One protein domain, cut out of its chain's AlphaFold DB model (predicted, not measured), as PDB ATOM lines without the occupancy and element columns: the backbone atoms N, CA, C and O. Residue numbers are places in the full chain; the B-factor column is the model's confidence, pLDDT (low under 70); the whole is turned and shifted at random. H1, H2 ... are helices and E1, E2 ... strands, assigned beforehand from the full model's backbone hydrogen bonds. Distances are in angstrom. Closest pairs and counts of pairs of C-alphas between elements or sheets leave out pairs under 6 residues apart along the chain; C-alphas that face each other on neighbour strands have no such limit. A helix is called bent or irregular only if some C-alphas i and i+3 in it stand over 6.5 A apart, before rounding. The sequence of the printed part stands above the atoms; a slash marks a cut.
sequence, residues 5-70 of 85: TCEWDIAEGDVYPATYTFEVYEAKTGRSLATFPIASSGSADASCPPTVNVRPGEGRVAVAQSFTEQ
ATOM      1  N   THR A   5     131.936  72.954  68.259       95.81
ATOM      2  CA  THR A   5     131.568  74.163  67.520       95.81
ATOM      3  C   THR A   5     130.184  74.665  67.914       95.81
ATOM      4  O   THR A   5     129.323  73.889  68.314       95.81
ATOM      5  N   CYS A   6     129.981  75.971  67.781       94.31
ATOM      6  CA  CYS A   6     128.675  76.613  67.825       94.31
ATOM      7  C   CYS A   6     128.280  77.036  66.413       94.31
ATOM      8  O   CYS A   6     129.118  77.552  65.670       94.31
ATOM      9  N   GLU A   7     127.010  76.857  66.070       92.88
ATOM     10  CA  GLU A   7     126.456  77.242  64.774       92.88
ATOM     11  C   GLU A   7     125.341  78.270  64.977       92.88
ATOM     12  O   GLU A   7     124.424  78.065  65.775       92.88
ATOM     13  N   TRP A   8     125.429  79.383  64.252       89.44
ATOM     14  CA  TRP A   8     124.394  80.409  64.155       89.44
ATOM     15  C   TRP A   8     124.131  80.721  62.681       89.44
ATOM     16  O   TRP A   8     125.018  80.570  61.845       89.44
ATOM     17  N   ASP A   9     122.951  81.258  62.364       87.44
ATOM     18  CA  ASP A   9     122.525  81.547  60.980       87.44
ATOM     19  C   ASP A   9     123.515  82.402  60.160       87.44
ATOM     20  O   ASP A   9     123.484  82.390  58.931       87.44
ATOM     21  N   ILE A  10     124.379  83.172  60.831       84.44
ATOM     22  CA  ILE A  10     125.315  84.123  60.215       84.44
ATOM     23  C   ILE A  10     126.787  83.899  60.597       84.44
ATOM     24  O   ILE A  10     127.639  84.671  60.154       84.44
ATOM     25  N   ALA A  11     127.096  82.918  61.451       88.88
ATOM     26  CA  ALA A  11     128.447  82.711  61.973       88.88
ATOM     27  C   ALA A  11     128.649  81.302  62.542       88.88
ATOM     28  O   ALA A  11     127.713  80.661  63.009       88.88
ATOM     29  N   GLU A  12     129.907  80.878  62.610       91.38
ATOM     30  CA  GLU A  12     130.326  79.689  63.353       91.38
ATOM     31  C   GLU A  12     131.311  80.077  64.458       91.38
ATOM     32  O   GLU A  12     132.000  81.100  64.377       91.38
ATOM     33  N   GLY A  13     131.403  79.259  65.503       92.94
ATOM     34  CA  GLY A  13     132.355  79.461  66.587       92.94
ATOM     35  C   GLY A  13     133.044  78.181  67.018       92.94
ATOM     36  O   GLY A  13     132.424  77.126  67.044       92.94
ATOM     37  N   ASP A  14     134.314  78.276  67.390       95.88
ATOM     38  CA  ASP A  14     135.065  77.181  68.000       95.88
ATOM     39  C   ASP A  14     135.002  77.300  69.527       95.88
ATOM     40  O   ASP A  14     135.314  78.354  70.088       95.88
ATOM     41  N   VAL A  15     134.620  76.219  70.213       97.44
ATOM     42  CA  VAL A  15     134.564  76.180  71.680       97.44
ATOM     43  C   VAL A  15     135.896  75.689  72.230       97.44
ATOM     44  O   VAL A  15     136.323  74.574  71.932       97.44
ATOM     45  N   TYR A  16     136.544  76.486  73.073       97.31
ATOM     46  CA  TYR A  16     137.842  76.170  73.665       97.31
ATOM     47  C   TYR A  16     137.737  75.941  75.175       97.31
ATOM     48  O   TYR A  16     137.005  76.674  75.845       97.31
ATOM     49  N   PRO A  17     138.508  74.990  75.741       97.25
ATOM     50  CA  PRO A  17     138.641  74.867  77.185       97.25
ATOM     51  C   PRO A  17     139.103  76.184  77.804       97.25
ATOM     52  O   PRO A  17     139.980  76.861  77.265       97.25
ATOM     53  N   ALA A  18     138.524  76.525  78.947       96.31
ATOM     54  CA  ALA A  18     138.767  77.771  79.647       96.31
ATOM     55  C   ALA A  18     139.045  77.519  81.130       96.31
ATOM     56  O   ALA A  18     138.743  76.470  81.700       96.31
ATOM     57  N   THR A  19     139.653  78.502  81.779       96.31
ATOM     58  CA  THR A  19     139.779  78.541  83.235       96.31
ATOM     59  C   THR A  19     139.276  79.892  83.703       96.31
ATOM     60  O   THR A  19     139.717  80.929  83.213       96.31
ATOM     61  N   TYR A  20     138.339  79.869  84.640       95.44
ATOM     62  CA  TYR A  20     137.681  81.047  85.187       95.44
ATOM     63  C   TYR A  20     138.251  81.341  86.565       95.44
ATOM     64  O   TYR A  20     138.379  80.426  87.373       95.44
ATOM     65  N   THR A  21     138.573  82.599  86.855       96.31
ATOM     66  CA  THR A  21     138.953  83.012  88.212       96.31
ATOM     67  C   THR A  21     137.743  83.628  88.892       96.31
ATOM     68  O   THR A  21     137.174  84.587  88.376       96.31
ATOM     69  N   PHE A  22     137.349  83.068  90.033       95.19
ATOM     70  CA  PHE A  22     136.279  83.596  90.870       95.19
ATOM     71  C   PHE A  22     136.863  84.296  92.081       95.19
ATOM     72  O   PHE A  22     137.763  83.774  92.739       95.19
ATOM     73  N   GLU A  23     136.300  85.456  92.389       95.62
ATOM     74  CA  GLU A  23     136.615  86.229  93.578       95.62
ATOM     75  C   GLU A  23     135.339  86.405  94.398       95.62
ATOM     76  O   GLU A  23     134.294  86.804  93.881       95.62
ATOM     77  N   VAL A  24     135.421  86.074  95.683       94.06
ATOM     78  CA  VAL A  24     134.303  86.139  96.623       94.06
ATOM     79  C   VAL A  24     134.582  87.249  97.621       94.06
ATOM     80  O   VAL A  24     135.629  87.262  98.269       94.06
ATOM     81  N   TYR A  25     133.620  88.153  97.773       94.56
ATOM     82  CA  TYR A  25     133.700  89.300  98.671       94.56
ATOM     83  C   TYR A  25     132.512  89.314  99.637       94.56
ATOM     84  O   TYR A  25     131.386  88.978  99.270       94.56
ATOM     85  N   GLU A  26     132.748  89.742 100.874       92.94
ATOM     86  CA  GLU A  26     131.698  90.045 101.842       92.94
ATOM     87  C   GLU A  26     130.927  91.291 101.386       92.94
ATOM     88  O   GLU A  26     131.483  92.388 101.335       92.94
ATOM     89  N   ALA A  27     129.632  91.148 101.098       91.06
ATOM     90  CA  ALA A  27     128.833  92.221 100.496       91.06
ATOM     91  C   ALA A  27     128.770  93.510 101.339       91.06
ATOM     92  O   ALA A  27     128.732  94.607 100.789       91.06
ATOM     93  N   LYS A  28     128.764  93.394 102.675       94.12
ATOM     94  CA  LYS A  28     128.643  94.551 103.578       94.12
ATOM     95  C   LYS A  28     129.921  95.388 103.647       94.12
ATOM     96  O   LYS A  28     129.846  96.608 103.748       94.12
ATOM     97  N   THR A  29     131.077  94.732 103.676       96.19
ATOM     98  CA  THR A  29     132.371  95.367 103.975       96.19
ATOM     99  C   THR A  29     133.266  95.484 102.745       96.19
ATOM    100  O   THR A  29     134.254  96.211 102.783       96.19
ATOM    101  N   GLY A  30     132.959  94.752 101.668       95.19
ATOM    102  CA  GLY A  30     133.839  94.585 100.513       95.19
ATOM    103  C   GLY A  30     135.081  93.740 100.810       95.19
ATOM    104  O   GLY A  30     135.996  93.687  99.993       95.19
ATOM    105  N   ARG A  31     135.159  93.088 101.977       95.44
ATOM    106  CA  ARG A  31     136.319  92.278 102.363       95.44
ATOM    107  C   ARG A  31     136.423  91.042 101.473       95.44
ATOM    108  O   ARG A  31     135.465  90.283 101.364       95.44
ATOM    109  N   SER A  32     137.595  90.812 100.883       95.62
ATOM    110  CA  SER A  32     137.870  89.580 100.134       95.62
ATOM    111  C   SER A  32     137.823  88.365 101.068       95.62
ATOM    112  O   SER A  32     138.417  88.373 102.150       95.62
ATOM    113  N   LEU A  33     137.080  87.339 100.659       93.31
ATOM    114  CA  LEU A  33     136.915  86.078 101.380       93.31
ATOM    115  C   LEU A  33     137.718  84.953 100.733       93.31
ATOM    116  O   LEU A  33     138.306  84.142 101.446       93.31
ATOM    117  N   ALA A  34     137.737  84.896  99.400       94.56
ATOM    118  CA  ALA A  34     138.461  83.876  98.655       94.56
ATOM    119  C   ALA A  34     138.676  84.263  97.190       94.56
ATOM    120  O   ALA A  34     137.872  84.984  96.599       94.56
ATOM    121  N   THR A  35     139.715  83.677  96.601       96.12
ATOM    122  CA  THR A  35     139.965  83.670  95.158       96.12
ATOM    123  C   THR A  35     140.327  82.249  94.751       96.12
ATOM    124  O   THR A  35     141.200  81.640  95.372       96.12
ATOM    125  N   PHE A  36     139.669  81.700  93.735       94.69
ATOM    126  CA  PHE A  36     139.966  80.349  93.258       94.69
ATOM    127  C   PHE A  36     139.667  80.179  91.762       94.69
ATOM    128  O   PHE A  36     138.734  80.796  91.241       94.69
ATOM    129  N   PRO A  37     140.442  79.333  91.058       96.06
ATOM    130  CA  PRO A  37     140.156  78.981  89.678       96.06
ATOM    131  C   PRO A  37     139.097  77.870  89.584       96.06
ATOM    132  O   PRO A  37     139.048  76.966  90.417       96.06
ATOM    133  N   ILE A  38     138.299  77.895  88.519       95.12
ATOM    134  CA  ILE A  38     137.439  76.795  88.077       95.12
ATOM    135  C   ILE A  38     137.808  76.452  86.634       95.12
ATOM    136  O   ILE A  38     137.730  77.301  85.745       95.12
ATOM    137  N   ALA A  39     138.202  75.200  86.400       95.00
ATOM    138  CA  ALA A  39     138.354  74.672  85.050       95.00
ATOM    139  C   ALA A  39     136.976  74.457  84.408       95.00
ATOM    140  O   ALA A  39     136.033  74.024  85.077       95.00
ATOM    141  N   SER A  40     136.865  74.743  83.114       95.31
ATOM    142  CA  SER A  40     135.664  74.459  82.336       95.31
ATOM    143  C   SER A  40     135.329  72.963  82.338       95.31
ATOM    144  O   SER A  40     136.210  72.102  82.357       95.31
ATOM    145  N   SER A  41     134.036  72.649  82.344       94.31
ATOM    146  CA  SER A  41     133.531  71.275  82.486       94.31
ATOM    147  C   SER A  41     132.214  71.009  81.749       94.31
ATOM    148  O   SER A  41     131.756  69.868  81.725       94.31
ATOM    149  N   GLY A  42     131.603  72.031  81.141       93.56
ATOM    150  CA  GLY A  42     130.392  71.897  80.332       93.56
ATOM    151  C   GLY A  42     130.651  71.231  78.978       93.56
ATOM    152  O   GLY A  42     131.793  71.107  78.543       93.56
ATOM    153  N   SER A  43     129.605  70.799  78.278       95.25
ATOM    154  CA  SER A  43     129.752  70.376  76.878       95.25
ATOM    155  C   SER A  43     129.969  71.584  75.956       95.25
ATOM    156  O   SER A  43     129.708  72.726  76.346       95.25
ATOM    157  N   ALA A  44     130.424  71.338  74.723       95.31
ATOM    158  CA  ALA A  44     130.487  72.380  73.699       95.31
ATOM    159  C   ALA A  44     129.103  73.018  73.481       95.31
ATOM    160  O   ALA A  44     128.970  74.229  73.629       95.31
ATOM    161  N   ASP A  45     128.066  72.198  73.293       94.69
ATOM    162  CA  ASP A  45     126.685  72.650  73.082       94.69
ATOM    163  C   ASP A  45     126.160  73.515  74.236       94.69
ATOM    164  O   ASP A  45     125.572  74.569  74.014       94.69
ATOM    165  N   ALA A  46     126.423  73.121  75.489       94.25
ATOM    166  CA  ALA A  46     126.018  73.891  76.668       94.25
ATOM    167  C   ALA A  46     126.809  75.202  76.839       94.25
ATOM    168  O   ALA A  46     126.479  76.019  77.699       94.25
ATOM    169  N   SER A  47     127.882  75.388  76.070       95.88
ATOM    170  CA  SER A  47     128.690  76.609  76.057       95.88
ATOM    171  C   SER A  47     128.244  77.591  74.974       95.88
ATOM    172  O   SER A  47     128.663  78.747  75.004       95.88
ATOM    173  N   CYS A  48     127.415  77.156  74.023       94.19
ATOM    174  CA  CYS A  48     126.988  77.979  72.902       94.19
ATOM    175  C   CYS A  48     125.896  78.968  73.332       94.19
ATOM    176  O   CYS A  48     124.797  78.545  73.701       94.19
ATOM    177  N   PRO A  49     126.152  80.291  73.292       90.62
ATOM    178  CA  PRO A  49     125.107  81.267  73.558       90.62
ATOM    179  C   PRO A  49     123.998  81.191  72.493       90.62
ATOM    180  O   PRO A  49     124.271  80.858  71.336       90.62
ATOM    181  N   PRO A  50     122.749  81.548  72.845       88.12
ATOM    182  CA  PRO A  50     121.612  81.457  71.926       88.12
ATOM    183  C   PRO A  50     121.736  82.411  70.733       88.12
ATOM    184  O   PRO A  50     121.167  82.164  69.675       88.12
ATOM    185  N   THR A  51     122.475  83.508  70.898       88.00
ATOM    186  CA  THR A  51     122.782  84.470  69.845       88.00
ATOM    187  C   THR A  51     124.212  84.966  69.998       88.00
ATOM    188  O   THR A  51     124.782  84.971  71.092       88.00
ATOM    189  N   VAL A  52     124.785  85.418  68.887       86.06
ATOM    190  CA  VAL A  52     126.110  86.028  68.842       86.06
ATOM    191  C   VAL A  52     126.018  87.381  68.145       86.06
ATOM    192  O   VAL A  52     125.292  87.547  67.167       86.06
ATOM    193  N   ASN A  53     126.766  88.360  68.650       82.56
ATOM    194  CA  ASN A  53     126.996  89.615  67.946       82.56
ATOM    195  C   ASN A  53     128.355  89.518  67.252       82.56
ATOM    196  O   ASN A  53     129.385  89.631  67.913       82.56
ATOM    197  N   VAL A  54     128.352  89.302  65.938       78.44
ATOM    198  CA  VAL A  54     129.569  89.292  65.117       78.44
ATOM    199  C   VAL A  54     129.700  90.594  64.344       78.44
ATOM    200  O   VAL A  54     128.711  91.140  63.846       78.44
ATOM    201  N   ARG A  55     130.922  91.121  64.236       77.00
ATOM    202  CA  ARG A  55     131.182  92.235  63.321       77.00
ATOM    203  C   ARG A  55     131.256  91.699  61.886       77.00
ATOM    204  O   ARG A  55     131.782  90.605  61.679       77.00
ATOM    205  N   PRO A  56     130.782  92.455  60.877       68.81
ATOM    206  CA  PRO A  56     130.950  92.059  59.483       68.81
ATOM    207  C   PRO A  56     132.426  91.773  59.167       68.81
ATOM    208  O   PRO A  56     133.280  92.629  59.393       68.81
ATOM    209  N   GLY A  57     132.719  90.575  58.651       67.50
ATOM    210  CA  GLY A  57     134.077  90.128  58.309       67.50
ATOM    211  C   GLY A  57     134.733  89.170  59.312       67.50
ATOM    212  O   GLY A  57     135.771  88.595  58.990       67.50
ATOM    213  N   GLU A  58     134.137  88.932  60.483       66.75
ATOM    214  CA  GLU A  58     134.583  87.896  61.425       66.75
ATOM    215  C   GLU A  58     133.874  86.568  61.111       66.75
ATOM    216  O   GLU A  58     132.741  86.340  61.517       66.75
ATOM    217  N   GLY A  59     134.521  85.699  60.326       66.06
ATOM    218  CA  GLY A  59     133.936  84.427  59.872       66.06
ATOM    219  C   GLY A  59     133.928  83.295  60.911       66.06
ATOM    220  O   GLY A  59     133.202  82.323  60.728       66.06
ATOM    221  N   ARG A  60     134.721  83.399  61.989       82.75
ATOM    222  CA  ARG A  60     134.701  82.467  63.131       82.75
ATOM    223  C   ARG A  60     134.941  83.201  64.445       82.75
ATOM    224  O   ARG A  60     135.862  84.014  64.529       82.75
ATOM    225  N   VAL A  61     134.163  82.870  65.472       88.44
ATOM    226  CA  VAL A  61     134.349  83.379  66.842       88.44
ATOM    227  C   VAL A  61     134.965  82.327  67.762       88.44
ATOM    228  O   VAL A  61     134.754  81.131  67.590       88.44
ATOM    229  N   ALA A  62     135.713  82.765  68.772       91.94
ATOM    230  CA  ALA A  62     136.174  81.886  69.842       91.94
ATOM    231  C   ALA A  62     135.193  81.943  71.019       91.94
ATOM    232  O   ALA A  62     134.911  83.021  71.544       91.94
ATOM    233  N   VAL A  63     134.698  80.784  71.447       94.56
ATOM    234  CA  VAL A  63     133.777  80.636  72.579       94.56
ATOM    235  C   VAL A  63     134.508  79.946  73.727       94.56
ATOM    236  O   VAL A  63     135.171  78.929  73.533       94.56
ATOM    237  N   ALA A  64     134.399  80.488  74.937       96.44
ATOM    238  CA  ALA A  64     134.925  79.834  76.130       96.44
ATOM    239  C   ALA A  64     133.967  78.723  76.591       96.44
ATOM    240  O   ALA A  64     132.775  78.975  76.767       96.44
ATOM    241  N   GLN A  65     134.483  77.510  76.802       97.38
ATOM    242  CA  GLN A  65     133.720  76.387  77.350       97.38
ATOM    243  C   GLN A  65     133.191  76.736  78.744       97.38
ATOM    244  O   GLN A  65     133.973  77.088  79.625       97.38
ATOM    245  N   SER A  66     131.895  76.549  78.976       95.50
ATOM    246  CA  SER A  66     131.260  76.791  80.268       95.50
ATOM    247  C   SER A  66     131.756  75.837  81.367       95.50
ATOM    248  O   SER A  66     132.372  74.793  81.129       95.50
ATOM    249  N   PHE A  67     131.490  76.196  82.619       94.31
ATOM    250  CA  PHE A  67     131.614  75.313  83.781       94.31
ATOM    251  C   PHE A  67     130.215  75.010  84.331       94.31
ATOM    252  O   PHE A  67     129.254  75.715  84.024       94.31
ATOM    253  N   THR A  68     130.083  73.966  85.144       91.44
ATOM    254  CA  THR A  68     128.785  73.585  85.710       91.44
ATOM    255  C   THR A  68     128.462  74.327  87.007       91.44
ATOM    256  O   THR A  68     129.335  74.599  87.839       91.44
ATOM    257  N   GLU A  69     127.174  74.581  87.234       88.75
ATOM    258  CA  GLU A  69     126.689  75.152  88.495       88.75
ATOM    259  C   GLU A  69     127.052  74.275  89.696       88.75
ATOM    260  O   GLU A  69     127.369  74.801  90.760       88.75
ATOM    261  N   GLN A  70     127.075  72.946  89.540       89.25
ATOM    262  CA  GLN A  70     127.445  72.033  90.624       89.25
ATOM    263  C   GLN A  70     128.902  72.228  91.066       89.25
ATOM    264  O   GLN A  70     129.190  72.168  92.266       89.25
TER     265      GLN A  70
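AT A GLANCE: This is residues 5 to 70 of the 85 residues of an uncharacterized protein of Amycolatopsis regifaucium (UniProt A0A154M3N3). The domain is a long, bent shape of two sheet parts joined end to end: the three strands E1, E2 and E5 with the short helix H1 beside them, and the two-stranded hairpin of E3 and E4. E2 runs on into E3 across the bend, at 76 degrees. The 66 printed residues include, in order, E1 E2 E3 E4 H1 E5, mostly strand by class; the sheets are E1, E2, E5, mixed, and E3, E4, antiparallel. The whole is only just loose, close to extended, with a radius of gyration of the C-alphas of 15.7 A and spans of 45 by 24 by 16 A.

HOW THE PARTS SIT: E1, residues 5 to 8, and E2, residues 11 to 16, form an antiparallel hairpin, with N 6 and O 13 2.8 A apart, within hydrogen-bond range. E3, residues 19 to 25, and E4, residues 32 to 39, form another hairpin, with N 24 and O 34 at 2.8 A; E3 and E2 are apart. H1, residues 44 to 47, is on the first sheet, over none of its strands, at a height of 7.2 A; the closest C-alphas of H1 and E2 are those of Ala 44 and Val 15, 5.9 A. H1 is too short for an O i to N i+4 pair; its one O i to N i+3 pair is within range. E5, residues 60 to 64, is parallel to E2, with N 16 and O 63 at 2.8 A.

IN THESE COORDINATES: E1 begins at C-alpha 5, (131.568, 74.163, 67.520). E2 is 16.4 A long, E3 19.8 A and E4 21.2 A. E5 ends at C-alpha 64, (134.925, 79.834, 76.130).

THE WHOLE: The C-alphas of Asp 9 and Thr 29 are farthest apart, 46.2 A. The printed part has no cut. The link from H1 to E5 is long, 12 residues. Residues 56 to 59 have pLDDT under 70.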